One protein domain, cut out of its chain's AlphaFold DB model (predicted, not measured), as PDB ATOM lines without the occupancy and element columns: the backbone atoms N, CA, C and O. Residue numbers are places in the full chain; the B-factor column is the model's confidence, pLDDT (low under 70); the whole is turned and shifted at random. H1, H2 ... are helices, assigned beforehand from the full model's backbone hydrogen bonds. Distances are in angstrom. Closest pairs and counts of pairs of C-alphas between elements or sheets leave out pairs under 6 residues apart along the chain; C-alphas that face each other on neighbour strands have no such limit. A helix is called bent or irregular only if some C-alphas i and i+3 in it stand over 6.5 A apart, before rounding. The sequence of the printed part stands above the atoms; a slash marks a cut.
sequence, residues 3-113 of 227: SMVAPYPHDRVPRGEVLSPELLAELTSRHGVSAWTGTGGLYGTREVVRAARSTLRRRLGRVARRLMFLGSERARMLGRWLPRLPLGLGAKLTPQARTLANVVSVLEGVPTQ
ATOM      1  N   SER A   3     184.393 276.708 114.088       80.94
ATOM      2  CA  SER A   3     184.151 275.737 113.010       80.94
ATOM      3  C   SER A   3     183.388 276.255 111.788       80.94
ATOM      4  O   SER A   3     183.374 275.624 110.739       80.94
ATOM      5  N   MET A   4     182.780 277.439 111.881       76.75
ATOM      6  CA  MET A   4     182.040 278.061 110.779       76.75
ATOM      7  C   MET A   4     182.833 279.165 110.071       76.75
ATOM      8  O   MET A   4     182.409 279.632 109.016       76.75
ATOM      9  N   VAL A   5     183.930 279.644 110.668       75.06
ATOM     10  CA  VAL A   5     184.648 280.851 110.210       75.06
ATOM     11  C   VAL A   5     186.146 280.639 110.000       75.06
ATOM     12  O   VAL A   5     186.812 281.538 109.485       75.06
ATOM     13  N   ALA A   6     186.675 279.483 110.396       80.69
ATOM     14  CA  ALA A   6     188.066 279.095 110.220       80.69
ATOM     15  C   ALA A   6     188.148 277.627 109.768       80.69
ATOM     16  O   ALA A   6     187.334 276.823 110.226       80.69
ATOM     17  N   PRO A   7     189.104 277.256 108.897       84.50
ATOM     18  CA  PRO A   7     189.369 275.853 108.580       84.50
ATOM     19  C   PRO A   7     189.920 275.108 109.805       84.50
ATOM     20  O   PRO A   7     190.458 275.732 110.724       84.50
ATOM     21  N   TYR A   8     189.784 273.781 109.826       88.88
ATOM     22  CA  TYR A   8     190.372 272.959 110.881       88.88
ATOM     23  C   TYR A   8     191.898 272.847 110.687       88.88
ATOM     24  O   TYR A   8     192.350 272.601 109.565       88.88
ATOM     25  N   PRO A   9     192.713 273.055 111.738       90.44
ATOM     26  CA  PRO A   9     194.173 273.111 111.634       90.44
ATOM     27  C   PRO A   9     194.808 271.707 111.669       90.44
ATOM     28  O   PRO A   9     195.452 271.326 112.646       90.44
ATOM     29  N   HIS A  10     194.613 270.924 110.605       87.62
ATOM     30  CA  HIS A  10     195.124 269.547 110.485       87.62
ATOM     31  C   HIS A  10     196.641 269.412 110.666       87.62
ATOM     32  O   HIS A  10     197.126 268.386 111.123       87.62
ATOM     33  N   ASP A  11     197.392 270.448 110.305       89.62
ATOM     34  CA  ASP A  11     198.846 270.529 110.431       89.62
ATOM     35  C   ASP A  11     199.315 270.702 111.884       89.62
ATOM     36  O   ASP A  11     200.477 270.448 112.198       89.62
ATOM     37  N   ARG A  12     198.418 271.133 112.777       90.00
ATOM     38  CA  ARG A  12     198.732 271.471 114.174       90.00
ATOM     39  C   ARG A  12     198.024 270.590 115.193       90.00
ATOM     40  O   ARG A  12     198.312 270.712 116.381       90.00
ATOM     41  N   VAL A  13     197.100 269.740 114.754       89.19
ATOM     42  CA  VAL A  13     196.367 268.813 115.618       89.19
ATOM     43  C   VAL A  13     196.626 267.396 115.123       89.19
ATOM     44  O   VAL A  13     196.127 267.035 114.053       89.19
ATOM     45  N   PRO A  14     197.403 266.589 115.870       85.81
ATOM     46  CA  PRO A  14     197.590 265.186 115.545       85.81
ATOM     47  C   PRO A  14     196.250 264.461 115.428       85.81
ATOM     48  O   PRO A  14     195.271 264.777 116.108       85.81
ATOM     49  N   ARG A  15     196.205 263.458 114.555       81.38
ATOM     50  CA  ARG A  15     194.990 262.680 114.320       81.38
ATOM     51  C   ARG A  15     194.522 262.019 115.618       81.38
ATOM     52  O   ARG A  15     195.294 261.334 116.277       81.38
ATOM     53  N   GLY A  16     193.246 262.208 115.951       78.44
ATOM     54  CA  GLY A  16     192.639 261.679 117.174       78.44
ATOM     55  C   GLY A  16     192.808 262.529 118.430       78.44
ATOM     56  O   GLY A  16     192.154 262.219 119.422       78.44
ATOM     57  N   GLU A  17     193.579 263.612 118.370       85.62
ATOM     58  CA  GLU A  17     193.702 264.576 119.463       85.62
ATOM     59  C   GLU A  17     192.634 265.676 119.386       85.62
ATOM     60  O   GLU A  17     191.972 265.892 118.365       85.62
ATOM     61  N   VAL A  18     192.464 266.392 120.498       86.00
ATOM     62  CA  VAL A  18     191.607 267.582 120.577       86.00
ATOM     63  C   VAL A  18     192.427 268.861 120.402       86.00
ATOM     64  O   VAL A  18     193.637 268.888 120.617       86.00
ATOM     65  N   LEU A  19     191.760 269.956 120.025       90.25
ATOM     66  CA  LEU A  19     192.389 271.279 120.012       90.25
ATOM     67  C   LEU A  19     192.872 271.627 121.423       90.25
ATOM     68  O   LEU A  19     192.060 271.680 122.350       90.25
ATOM     69  N   SER A  20     194.169 271.909 121.572       92.06
ATOM     70  CA  SER A  20     194.705 272.359 122.857       92.06
ATOM     71  C   SER A  20     194.071 273.701 123.264       92.06
ATOM     72  O   SER A  20     193.690 274.493 122.388       92.06
ATOM     73  N   PRO A  21     193.953 274.000 124.570       91.69
ATOM     74  CA  PRO A  21     193.420 275.280 125.036       91.69
ATOM     75  C   PRO A  21     194.155 276.492 124.447       91.69
ATOM     76  O   PRO A  21     193.528 277.497 124.108       91.69
ATOM     77  N   GLU A  22     195.471 276.386 124.267       92.81
ATOM     78  CA  GLU A  22     196.333 277.434 123.716       92.81
ATOM     79  C   GLU A  22     196.043 277.654 122.229       92.81
ATOM     80  O   GLU A  22     195.848 278.792 121.796       92.81
ATOM     81  N   LEU A  23     195.939 276.569 121.454       92.19
ATOM     82  CA  LEU A  23     195.595 276.624 120.034       92.19
ATOM     83  C   LEU A  23     194.180 277.179 119.829       92.19
ATOM     84  O   LEU A  23     193.946 278.011 118.950       92.19
ATOM     85  N   LEU A  24     193.229 276.768 120.669       90.94
ATOM     86  CA  LEU A  24     191.868 277.290 120.640       90.94
ATOM     87  C   LEU A  24     191.839 278.796 120.955       90.94
ATOM     88  O   LEU A  24     191.157 279.553 120.258       90.94
ATOM     89  N   ALA A  25     192.588 279.252 121.964       90.31
ATOM     90  CA  ALA A  25     192.705 280.668 122.316       90.31
ATOM     91  C   ALA A  25     193.337 281.498 121.183       90.31
ATOM     92  O   ALA A  25     192.852 282.586 120.857       90.31
ATOM     93  N   GLU A  26     194.370 280.968 120.530       91.62
ATOM     94  CA  GLU A  26     195.008 281.600 119.375       91.62
ATOM     95  C   GLU A  26     194.022 281.767 118.209       91.62
ATOM     96  O   GLU A  26     193.835 282.875 117.697       91.62
ATOM     97  N   LEU A  27     193.348 280.684 117.808       89.12
ATOM     98  CA  LEU A  27     192.420 280.689 116.677       89.12
ATOM     99  C   LEU A  27     191.202 281.580 116.941       89.12
ATOM    100  O   LEU A  27     190.781 282.346 116.071       89.12
ATOM    101  N   THR A  28     190.646 281.527 118.151       88.19
ATOM    102  CA  THR A  28     189.521 282.392 118.533       88.19
ATOM    103  C   THR A  28     189.912 283.869 118.523       88.19
ATOM    104  O   THR A  28     189.180 284.679 117.950       88.19
ATOM    105  N   SER A  29     191.094 284.220 119.040       86.19
ATOM    106  CA  SER A  29     191.640 285.583 118.981       86.19
ATOM    107  C   SER A  29     191.843 286.057 117.537       86.19
ATOM    108  O   SER A  29     191.328 287.108 117.144       86.19
ATOM    109  N   ARG A  30     192.504 285.240 116.705       85.75
ATOM    110  CA  ARG A  30     192.808 285.547 115.298       85.75
ATOM    111  C   ARG A  30     191.555 285.799 114.460       85.75
ATOM    112  O   ARG A  30     191.551 286.694 113.617       85.75
ATOM    113  N   HIS A  31     190.497 285.026 114.692       81.44
ATOM    114  CA  HIS A  31     189.240 285.143 113.950       81.44
ATOM    115  C   HIS A  31     188.208 286.058 114.634       81.44
ATOM    116  O   HIS A  31     187.105 286.241 114.110       81.44
ATOM    117  N   GLY A  32     188.552 286.665 115.776       80.38
ATOM    118  CA  GLY A  32     187.663 287.553 116.529       80.38
ATOM    119  C   GLY A  32     186.414 286.852 117.072       80.38
ATOM    120  O   GLY A  32     185.362 287.482 117.205       80.38
ATOM    121  N   VAL A  33     186.514 285.552 117.349       82.69
ATOM    122  CA  VAL A  33     185.434 284.716 117.881       82.69
ATOM    123  C   VAL A  33     185.505 284.744 119.403       82.69
ATOM    124  O   VAL A  33     186.537 284.440 119.988       82.69
ATOM    125  N   SER A  34     184.408 285.101 120.068       83.19
ATOM    126  CA  SER A  34     184.316 284.982 121.524       83.19
ATOM    127  C   SER A  34     183.999 283.545 121.941       83.19
ATOM    128  O   SER A  34     183.328 282.818 121.208       83.19
ATOM    129  N   ALA A  35     184.408 283.171 123.158       82.12
ATOM    130  CA  ALA A  35     184.063 281.878 123.758       82.12
ATOM    131  C   ALA A  35     182.542 281.633 123.782       82.12
ATOM    132  O   ALA A  35     182.082 280.528 123.520       82.12
ATOM    133  N   TRP A  36     181.763 282.696 124.012       84.81
ATOM    134  CA  TRP A  36     180.303 282.670 123.974       84.81
ATOM    135  C   TRP A  36     179.762 283.727 123.021       84.81
ATOM    136  O   TRP A  36     180.165 284.892 123.072       84.81
ATOM    137  N   THR A  37     178.826 283.327 122.162       84.56
ATOM    138  CA  THR A  37     178.045 284.242 121.324       84.56
ATOM    139  C   THR A  37     176.566 283.922 121.487       84.56
ATOM    140  O   THR A  37     176.133 282.819 121.172       84.56
ATOM    141  N   GLY A  38     175.793 284.899 121.961       85.56
ATOM    142  CA  GLY A  38     174.334 284.827 121.998       85.56
ATOM    143  C   GLY A  38     173.728 285.480 120.761       85.56
ATOM    144  O   GLY A  38     174.163 286.555 120.350       85.56
ATOM    145  N   THR A  39     172.719 284.840 120.177       86.88
ATOM    146  CA  THR A  39     171.967 285.348 119.024       86.88
ATOM    147  C   THR A  39     170.476 285.172 119.285       86.88
ATOM    148  O   THR A  39     170.068 284.151 119.829       86.88
ATOM    149  N   GLY A  40     169.662 286.156 118.904       88.75
ATOM    150  CA  GLY A  40     168.212 286.102 119.068       88.75
ATOM    151  C   GLY A  40     167.495 287.170 118.246       88.75
ATOM    152  O   GLY A  40     168.114 288.140 117.803       88.75
ATOM    153  N   GLY A  41     166.193 286.976 118.044       90.56
ATOM    154  CA  GLY A  41     165.325 287.896 117.312       90.56
ATOM    155  C   GLY A  41     164.445 288.736 118.238       90.56
ATOM    156  O   GLY A  41     164.021 288.276 119.296       90.56
ATOM    157  N   LEU A  42     164.165 289.975 117.829       92.25
ATOM    158  CA  LEU A  42     163.155 290.839 118.442       92.25
ATOM    159  C   LEU A  42     162.093 291.144 117.387       92.25
ATOM    160  O   LEU A  42     162.399 291.799 116.392       92.25
ATOM    161  N   TYR A  43     160.864 290.697 117.628       90.56
ATOM    162  CA  TYR A  43     159.747 290.828 116.694       90.56
ATOM    163  C   TYR A  43     158.642 291.676 117.322       90.56
ATOM    164  O   TYR A  43     158.360 291.545 118.514       90.56
ATOM    165  N   GLY A  44     158.033 292.562 116.537       91.25
ATOM    166  CA  GLY A  44     156.954 293.436 116.994       91.25
ATOM    167  C   GLY A  44     157.024 294.830 116.381       91.25
ATOM    168  O   GLY A  44     157.808 295.092 115.467       91.25
ATOM    169  N   THR A  45     156.202 295.739 116.904       94.75
ATOM    170  CA  THR A  45     156.202 297.141 116.471       94.75
ATOM    171  C   THR A  45     157.503 297.847 116.862       94.75
ATOM    172  O   THR A  45     158.275 297.378 117.711       94.75
ATOM    173  N   ARG A  46     157.764 299.010 116.253       92.25
ATOM    174  CA  ARG A  46     158.983 299.792 116.518       92.25
ATOM    175  C   ARG A  46     159.106 300.169 117.996       92.25
ATOM    176  O   ARG A  46     160.214 300.154 118.533       92.25
ATOM    177  N   GLU A  47     157.990 300.470 118.646       96.25
ATOM    178  CA  GLU A  47     157.891 300.850 120.056       96.25
ATOM    179  C   GLU A  47     158.273 299.674 120.962       96.25
ATOM    180  O   GLU A  47     159.146 299.817 121.822       96.25
ATOM    181  N   VAL A  48     157.698 298.491 120.709       96.31
ATOM    182  CA  VAL A  48     157.974 297.261 121.469       96.31
ATOM    183  C   VAL A  48     159.440 296.860 121.333       96.31
ATOM    184  O   VAL A  48     160.131 296.649 122.333       96.31
ATOM    185  N   VAL A  49     159.963 296.827 120.103       95.06
ATOM    186  CA  VAL A  49     161.368 296.479 119.853       95.06
ATOM    187  C   VAL A  49     162.301 297.495 120.513       95.06
ATOM    188  O   VAL A  49     163.308 297.116 121.113       95.06
ATOM    189  N   ARG A  50     161.983 298.795 120.460       95.12
ATOM    190  CA  ARG A  50     162.781 299.835 121.125       95.12
ATOM    191  C   ARG A  50     162.815 299.636 122.642       95.12
ATOM    192  O   ARG A  50     163.900 299.728 123.225       95.12
ATOM    193  N   ALA A  51     161.676 299.338 123.263       96.38
ATOM    194  CA  ALA A  51     161.589 299.058 124.694       96.38
ATOM    195  C   ALA A  51     162.410 297.813 125.078       96.38
ATOM    196  O   ALA A  51     163.263 297.889 125.965       96.38
ATOM    197  N   ALA A  52     162.256 296.707 124.342       96.12
ATOM    198  CA  ALA A  52     163.021 295.479 124.564       96.12
ATOM    199  C   ALA A  52     164.540 295.707 124.444       96.12
ATOM    200  O   ALA A  52     165.310 295.296 125.315       96.12
ATOM    201  N   ARG A  53     164.989 296.445 123.416       95.38
ATOM    202  CA  ARG A  53     166.406 296.818 123.241       95.38
ATOM    203  C   ARG A  53     166.948 297.619 124.425       95.38
ATOM    204  O   ARG A  53     168.089 297.396 124.828       95.38
ATOM    205  N   SER A  54     166.158 298.542 124.976       95.94
ATOM    206  CA  SER A  54     166.537 299.331 126.159       95.94
ATOM    207  C   SER A  54     166.758 298.438 127.382       95.94
ATOM    208  O   SER A  54     167.791 298.532 128.050       95.94
ATOM    209  N   THR A  55     165.835 297.508 127.634       95.50
ATOM    210  CA  THR A  55     165.950 296.537 128.730       95.50
ATOM    211  C   THR A  55     167.171 295.637 128.561       95.50
ATOM    212  O   THR A  55     167.962 295.500 129.496       95.50
ATOM    213  N   LEU A  56     167.389 295.093 127.359       94.56
ATOM    214  CA  LEU A  56     168.545 294.244 127.060       94.56
ATOM    215  C   LEU A  56     169.868 294.987 127.251       94.56
ATOM    216  O   LEU A  56     170.780 294.445 127.867       94.56
ATOM    217  N   ARG A  57     169.975 296.244 126.804       95.44
ATOM    218  CA  ARG A  57     171.172 297.066 127.049       95.44
ATOM    219  C   ARG A  57     171.455 297.237 128.536       95.44
ATOM    220  O   ARG A  57     172.599 297.099 128.952       95.44
ATOM    221  N   ARG A  58     170.421 297.505 129.333       95.00
ATOM    222  CA  ARG A  58     170.555 297.730 130.777       95.00
ATOM    223  C   ARG A  58     170.967 296.468 131.534       95.00
ATOM    224  O   ARG A  58     171.772 296.549 132.453       95.00
ATOM    225  N   ARG A  59     170.402 295.316 131.158       93.81
ATOM    226  CA  ARG A  59     170.640 294.027 131.827       93.81
ATOM    227  C   ARG A  59     171.924 293.353 131.348       93.81
ATOM    228  O   ARG A  59     172.733 292.940 132.165       93.81
ATOM    229  N   LEU A  60     172.122 293.270 130.034       92.69
ATOM    230  CA  LEU A  60     173.238 292.534 129.436       92.69
ATOM    231  C   LEU A  60     174.477 293.395 129.214       92.69
ATOM    232  O   LEU A  60     175.565 292.843 129.129       92.69
ATOM    233  N   GLY A  61     174.365 294.725 129.158       89.00
ATOM    234  CA  GLY A  61     175.511 295.605 128.891       89.00
ATOM    235  C   GLY A  61     176.629 295.535 129.938       89.00
ATOM    236  O   GLY A  61     177.749 295.926 129.639       89.00
ATOM    237  N   ARG A  62     176.346 295.018 131.144       89.88
ATOM    238  CA  ARG A  62     177.343 294.816 132.212       89.88
ATOM    239  C   ARG A  62     178.048 293.458 132.144       89.88
ATOM    240  O   ARG A  62     179.074 293.288 132.784       89.88
ATOM    241  N   VAL A  63     177.481 292.503 131.405       89.44
ATOM    242  CA  VAL A  63     177.962 291.112 131.327       89.44
ATOM    243  C   VAL A  63     178.543 290.817 129.945       89.44
ATOM    244  O   VAL A  63     179.576 290.169 129.810       89.44
ATOM    245  N   ALA A  64     177.897 291.312 128.890       88.81
ATOM    246  CA  ALA A  64     178.319 291.097 127.520       88.81
ATOM    247  C   ALA A  64     179.405 292.102 127.120       88.81
ATOM    248  O   ALA A  64     179.163 293.306 127.064       88.81
ATOM    249  N   ARG A  65     180.578 291.593 126.719       85.69
ATOM    250  CA  ARG A  65     181.662 292.403 126.130       85.69
ATOM    251  C   ARG A  65     181.216 293.163 124.875       85.69
ATOM    252  O   ARG A  65     181.731 294.239 124.582       85.69
ATOM    253  N   ARG A  66     180.290 292.593 124.101       86.44
ATOM    254  CA  ARG A  66     179.744 293.195 122.882       86.44
ATOM    255  C   ARG A  66     178.259 292.872 122.773       86.44
ATOM    256  O   ARG A  66     177.878 291.708 122.807       86.44
ATOM    257  N   LEU A  67     177.439 293.906 122.593       90.00
ATOM    258  CA  LEU A  67     175.997 293.783 122.382       90.00
ATOM    259  C   LEU A  67     175.597 294.528 121.106       90.00
ATOM    260  O   LEU A  67     175.688 295.755 121.032       90.00
ATOM    261  N   MET A  68     175.151 293.780 120.100       87.44
ATOM    262  CA  MET A  68     174.784 294.307 118.785       87.44
ATOM    263  C   MET A  68     173.296 294.102 118.518       87.44
ATOM    264  O   MET A  68     172.723 293.078 118.866       87.44
ATOM    265  N   PHE A  69     172.682 295.088 117.867       89.44
ATOM    266  CA  PHE A  69     171.304 295.004 117.393       89.44
ATOM    267  C   PHE A  69     171.300 295.322 115.907       89.44
ATOM    268  O   PHE A  69     171.576 296.464 115.522       89.44
ATOM    269  N   LEU A  70     170.986 294.322 115.095       84.19
ATOM    270  CA  LEU A  70     170.928 294.447 113.652       84.19
ATOM    271  C   LEU A  70     169.535 294.061 113.168       84.19
ATOM    272  O   LEU A  70     168.991 293.052 113.595       84.19
ATOM    273  N   GLY A  71     168.974 294.899 112.303       81.00
ATOM    274  CA  GLY A  71     167.774 294.572 111.543       81.00
ATOM    275  C   GLY A  71     168.134 294.246 110.098       81.00
ATOM    276  O   GLY A  71     169.222 294.590 109.624       81.00
ATOM    277  N   SER A  72     167.190 293.648 109.397       73.06
ATOM    278  CA  SER A  72     167.302 293.124 108.034       73.06
ATOM    279  C   SER A  72     167.762 294.167 107.022       73.06
ATOM    280  O   SER A  72     168.705 293.932 106.266       73.06
ATOM    281  N   GLU A  73     167.203 295.379 107.076       75.88
ATOM    282  CA  GLU A  73     167.607 296.459 106.167       75.88
ATOM    283  C   GLU A  73     169.066 296.882 106.358       75.88
ATOM    284  O   GLU A  73     169.805 297.070 105.389       75.88
ATOM    285  N   ARG A  74     169.516 296.983 107.614       75.00
ATOM    286  CA  ARG A  74     170.899 297.362 107.930       75.00
ATOM    287  C   ARG A  74     171.878 296.258 107.549       75.00
ATOM    288  O   ARG A  74     172.957 296.574 107.059       75.00
ATOM    289  N   ALA A  75     171.504 294.991 107.740       73.75
ATOM    290  CA  ALA A  75     172.303 293.843 107.317       73.75
ATOM    291  C   ALA A  75     172.502 293.838 105.793       73.75
ATOM    292  O   ALA A  75     173.630 293.738 105.304       73.75
ATOM    293  N   ARG A  76     171.411 294.038 105.046       71.12
ATOM    294  CA  ARG A  76     171.411 294.096 103.582       71.12
ATOM    295  C   ARG A  76     172.195 295.297 103.052       71.12
ATOM    296  O   ARG A  76     172.955 295.157 102.095       71.12
ATOM    297  N   MET A  77     172.064 296.462 103.691       73.31
ATOM    298  CA  MET A  77     172.909 297.615 103.385       73.31
ATOM    299  C   MET A  77     174.387 297.297 103.614       73.31
ATOM    300  O   MET A  77     175.182 297.501 102.700       73.31
ATOM    301  N   LEU A  78     174.760 296.757 104.779       73.38
ATOM    302  CA  LEU A  78     176.153 296.400 105.068       73.38
ATOM    303  C   LEU A  78     176.730 295.504 103.962       73.38
ATOM    304  O   LEU A  78     177.765 295.834 103.393       73.38
ATOM    305  N   GLY A  79     176.022 294.434 103.591       69.06
ATOM    306  CA  GLY A  79     176.461 293.515 102.536       69.06
ATOM    307  C   GLY A  79     176.647 294.173 101.161       69.06
ATOM    308  O   GLY A  79     177.526 293.764 100.408       69.06
ATOM    309  N   ARG A  80     175.873 295.220 100.842       73.56
ATOM    310  CA  ARG A  80     175.977 295.959  99.570       73.56
ATOM    311  C   ARG A  80     177.153 296.937  99.537       73.56
ATOM    312  O   ARG A  80     177.729 297.159  98.474       73.56
ATOM    313  N   TRP A  81     177.476 297.551 100.674       74.44
ATOM    314  CA  TRP A  81     178.474 298.622 100.757       74.44
ATOM    315  C   TRP A  81     179.866 298.124 101.162       74.44
ATOM    316  O   TRP A  81     180.853 298.672 100.680       74.44
ATOM    317  N   LEU A  82     179.972 297.065 101.975       75.25
ATOM    318  CA  LEU A  82     181.263 296.537 102.438       75.25
ATOM    319  C   LEU A  82     182.250 296.177 101.315       75.25
ATOM    320  O   LEU A  82     183.413 296.562 101.425       75.25
ATOM    321  N   PRO A  83     181.837 295.489 100.232       71.25
ATOM    322  CA  PRO A  83     182.749 295.130  99.143       71.25
ATOM    323  C   PRO A  83     183.292 296.337  98.368       71.25
ATOM    324  O   PRO A  83     184.244 296.196  97.610       71.25
ATOM    325  N   ARG A  84     182.680 297.516  98.535       76.62
ATOM    326  CA  ARG A  84     183.041 298.759  97.837       76.62
ATOM    327  C   ARG A  84     184.017 299.632  98.631       76.62
ATOM    328  O   ARG A  84     184.385 300.701  98.158       76.62
ATOM    329  N   LEU A  85     184.411 299.213  99.836       76.94
ATOM    330  CA  LEU A  85     185.389 299.939 100.646       76.94
ATOM    331  C   LEU A  85     186.799 299.794 100.044       76.94
ATOM    332  O   LEU A  85     187.240 298.663  99.821       76.94
ATOM    333  N   PRO A  86     187.528 300.905  99.824       68.56
ATOM    334  CA  PRO A  86     188.903 300.852  99.338       68.56
ATOM    335  C   PRO A  86     189.856 300.212 100.369       68.56
ATOM    336  O   PRO A  86     189.523 300.060 101.547       68.56
ATOM    337  N   LEU A  87     191.061 299.840  99.915       59.72
ATOM    338  CA  LEU A  87     192.176 299.307 100.725       59.72
ATOM    339  C   LEU A  87     191.983 297.908 101.350       59.72
ATOM    340  O   LEU A  87     192.590 297.592 102.372       59.72
ATOM    341  N   GLY A  88     191.146 297.038 100.776       62.31
ATOM    342  CA  GLY A  88     191.041 295.633 101.218       62.31
ATOM    343  C   GLY A  88     190.432 295.427 102.618       62.31
ATOM    344  O   GLY A  88     190.221 294.291 103.045       62.31
ATOM    345  N   LEU A  89     190.071 296.513 103.312       64.19
ATOM    346  CA  LEU A  89     189.312 296.504 104.565       64.19
ATOM    347  C   LEU A  89     187.947 295.828 104.379       64.19
ATOM    348  O   LEU A  89     187.519 295.044 105.226       64.19
ATOM    349  N   GLY A  90     187.305 296.067 103.230       62.94
ATOM    350  CA  GLY A  90     186.074 295.385 102.834       62.94
ATOM    351  C   GLY A  90     186.251 293.869 102.734       62.94
ATOM    352  O   GLY A  90     185.448 293.121 103.290       62.94
ATOM    353  N   ALA A  91     187.338 293.400 102.113       62.69
ATOM    354  CA  ALA A  91     187.615 291.973 101.935       62.69
ATOM    355  C   ALA A  91     187.807 291.237 103.275       62.69
ATOM    356  O   ALA A  91     187.287 290.137 103.443       62.69
ATOM    357  N   LYS A  92     188.460 291.867 104.264       63.50
ATOM    358  CA  LYS A  92     188.640 291.288 105.610       63.50
ATOM    359  C   LYS A  92     187.337 291.175 106.410       63.50
ATOM    360  O   LYS A  92     187.181 290.248 107.198       63.50
ATOM    361  N   LEU A  93     186.397 292.100 106.214       66.50
ATOM    362  CA  LEU A  93     185.138 292.154 106.971       66.50
ATOM    363  C   LEU A  93     183.966 291.443 106.266       66.50
ATOM    364  O   LEU A  93     182.948 291.142 106.893       66.50
ATOM    365  N   THR A  94     184.108 291.133 104.975       66.25
ATOM    366  CA  THR A  94     183.070 290.478 104.162       66.25
ATOM    367  C   THR A  94     182.628 289.111 104.711       66.25
ATOM    368  O   THR A  94     181.417 288.887 104.776       66.25
ATOM    369  N   PRO A  95     183.522 288.204 105.163       68.25
ATOM    370  CA  PRO A  95     183.107 286.909 105.714       68.25
ATOM    371  C   PRO A  95     182.218 287.052 106.956       68.25
ATOM    372  O   PRO A  95     181.165 286.428 107.047       68.25
ATOM    373  N   GLN A  96     182.587 287.949 107.874       71.12
ATOM    374  CA  GLN A  96     181.817 288.219 109.093       71.12
ATOM    375  C   GLN A  96     180.452 288.846 108.770       71.12
ATOM    376  O   GLN A  96     179.439 288.470 109.361       71.12
ATOM    377  N   ALA A  97     180.405 289.762 107.796       71.56
ATOM    378  CA  ALA A  97     179.158 290.364 107.330       71.56
ATOM    379  C   ALA A  97     178.216 289.331 106.686       71.56
ATOM    380  O   ALA A  97     177.009 289.377 106.928       71.56
ATOM    381  N   ARG A  98     178.751 288.370 105.917       72.94
ATOM    382  CA  ARG A  98     177.972 287.258 105.342       72.94
ATOM    383  C   ARG A  98     177.389 286.353 106.425       72.94
ATOM    384  O   ARG A  98     176.198 286.063 106.381       72.94
ATOM    385  N   THR A  99     178.180 285.966 107.429       76.38
ATOM    386  CA  THR A  99     177.681 285.179 108.572       76.38
ATOM    387  C   THR A  99     176.546 285.903 109.289       76.38
ATOM    388  O   THR A  99     175.515 285.303 109.581       76.38
ATOM    389  N   LEU A 100     176.693 287.208 109.514       77.44
ATOM    390  CA  LEU A 100     175.677 288.028 110.166       77.44
ATOM    391  C   LEU A 100     174.391 288.153 109.330       77.44
ATOM    392  O   LEU A 100     173.297 288.088 109.884       77.44
ATOM    393  N   ALA A 101     174.503 288.277 108.005       76.56
ATOM    394  CA  ALA A 101     173.351 288.270 107.103       76.56
ATOM    395  C   ALA A 101     172.624 286.912 107.095       76.56
ATOM    396  O   ALA A 101     171.393 286.878 107.109       76.56
ATOM    397  N   ASN A 102     173.366 285.803 107.137       79.44
ATOM    398  CA  ASN A 102     172.787 284.461 107.232       79.44
ATOM    399  C   ASN A 102     172.050 284.252 108.559       79.44
ATOM    400  O   ASN A 102     170.939 283.735 108.561       79.44
ATOM    401  N   VAL A 103     172.625 284.718 109.675       82.88
ATOM    402  CA  VAL A 103     171.961 284.705 110.988       82.88
ATOM    403  C   VAL A 103     170.628 285.449 110.938       82.88
ATOM    404  O   VAL A 103     169.620 284.930 111.410       82.88
ATOM    405  N   VAL A 104     170.612 286.653 110.357       83.44
ATOM    406  CA  VAL A 104     169.376 287.435 110.209       83.44
ATOM    407  C   VAL A 104     168.362 286.677 109.356       83.44
ATOM    408  O   VAL A 104     167.223 286.534 109.779       83.44
ATOM    409  N   SER A 105     168.791 286.115 108.225       83.44
ATOM    410  CA  SER A 105     167.921 285.340 107.331       83.44
ATOM    411  C   SER A 105     167.267 284.159 108.057       83.44
ATOM    412  O   SER A 105     166.061 283.966 107.950       83.44
ATOM    413  N   VAL A 106     168.029 283.416 108.870       86.56
ATOM    414  CA  VAL A 106     167.493 282.306 109.676       86.56
ATOM    415  C   VAL A 106     166.466 282.790 110.701       86.56
ATOM    416  O   VAL A 106     165.428 282.155 110.864       86.56
ATOM    417  N   LEU A 107     166.719 283.918 111.370       87.38
ATOM    418  CA  LEU A 107     165.765 284.515 112.313       87.38
ATOM    419  C   LEU A 107     164.483 285.000 111.615       87.38
ATOM    420  O   LEU A 107     163.405 284.949 112.195       87.38
ATOM    421  N   GLU A 108     164.575 285.408 110.353       86.62
ATOM    422  CA  GLU A 108     163.421 285.762 109.518       86.62
ATOM    423  C   GLU A 108     162.696 284.547 108.921       86.62
ATOM    424  O   GLU A 108     161.714 284.710 108.200       86.62
ATOM    425  N   GLY A 109     163.163 283.328 109.203       86.25
ATOM    426  CA  GLY A 109     162.593 282.105 108.645       86.25
ATOM    427  C   GLY A 109     162.964 281.860 107.180       86.25
ATOM    428  O   GLY A 109     162.366 280.999 106.540       86.25
ATOM    429  N   VAL A 110     163.953 282.579 106.641       85.81
ATOM    430  CA  VAL A 110     164.507 282.325 105.308       85.81
ATOM    431  C   VAL A 110     165.517 281.175 105.413       85.81
ATOM    432  O   VAL A 110     166.524 281.310 106.117       85.81
ATOM    433  N   PRO A 111     165.291 280.037 104.730       84.88
ATOM    434  CA  PRO A 111     166.205 278.902 104.783       84.88
ATOM    435  C   PRO A 111     167.602 279.272 104.279       84.88
ATOM    436  O   PRO A 111     167.754 279.934 103.254       84.88
ATOM    437  N   THR A 112     168.639 278.801 104.974       83.44
ATOM    438  CA  THR A 112     170.034 278.980 104.551       83.44
ATOM    439  C   THR A 112     170.846 277.712 104.786       83.44
ATOM    440  O   THR A 112     170.498 276.868 105.610       83.44
ATOM    441  N   GLN A 113     171.976 277.595 104.092       82.62
ATOM    442  CA  GLN A 113     172.936 276.501 104.270       82.62
ATOM    443  C   GLN A 113     174.041 276.833 105.284       82.62
ATOM    444  O   GLN A 113     175.086 276.188 105.303       82.62
TER     445      GLN A 113
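What this domain is: This is residues 3 to 113 of the 227 residues of the protein "FAD-binding oxidoreductase" of Corallococcus sp. CA054B (UniProt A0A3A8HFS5). A helical hairpin, H3 and H4, stands beside a long, loosely strung stretch of chain that has H1 at one end and H2 at the other. Residues 3 to 20 make a wide loop at the H1 end, and residues 32 to 45 run on as a long strand-like link to H2, after which the chain returns to the hairpin. The printed part has 111 residues, with four named helices in the order H1, H2, H3, H4 and no named strand; the class is all helix. The whole is loose, with a radius of gyration of the C-alphas of 17.3 A, and only just elongated, with spans of 53 by 35 by 29 A.

Where its parts are: The printed part begins at Ser 3, and residues 3 to 20 hold no named element. H1 is residues 21 to 31, 15.4 A from first to last C-alpha, and begins at C-alpha 21 (193.420, 275.280, 125.036). H2 is residues 46 to 60, 20.6 A long, and begins at C-alpha 46 (158.983, 299.792, 116.518). H3 is residues 72 to 84, 19.6 A long. It is irregular, but only just: C-alphas 80 and 83 are 6.8 A apart. H4, the longest helix, is residues 89 to 107, 27.5 A long, and ends at C-alpha 107 (165.765, 284.515, 112.313). It is irregular, with C-alphas 92 and 95 at 7.1 A, and it has a kink of 36 degrees near residue 96.

How they stand to each other: H3 and H4 form a helical hairpin. They touch, with 21 pairs of C-alphas within 8 A; the closest C-alphas are those of Leu 82 and Gly 90, 5.0 A apart. Their lines stand at a shallow tilt of 21 degrees, and they run opposite ways, with centres 8.9 A apart. H1 is apart from H2, H3 and H4. H2 is apart from H3 and H4 as well. Every O i to N i+4 pair is within hydrogen-bond range in H1 and H2, against 7 of 9 in H3 and 13 of 15 in H4.

The domain as a whole: The two C-alphas farthest apart are those of Pro 14 and Glu 47, at 53.6 A, while those of Ser 3 and Gln 113 are 14.2 A apart. The printed part has no cut. The links from H1 to H2, of 14 residues, and from H2 to H3, of 11, are long; the link from H3 to H4, of 4, is tight. Residues 58 to 63, of which 58 to 60 belong to H2, stand free, and so do residues 84 to 89. The mean pLDDT of the printed part is 83.4; residue 79 and residues 86 to 95 are under 70.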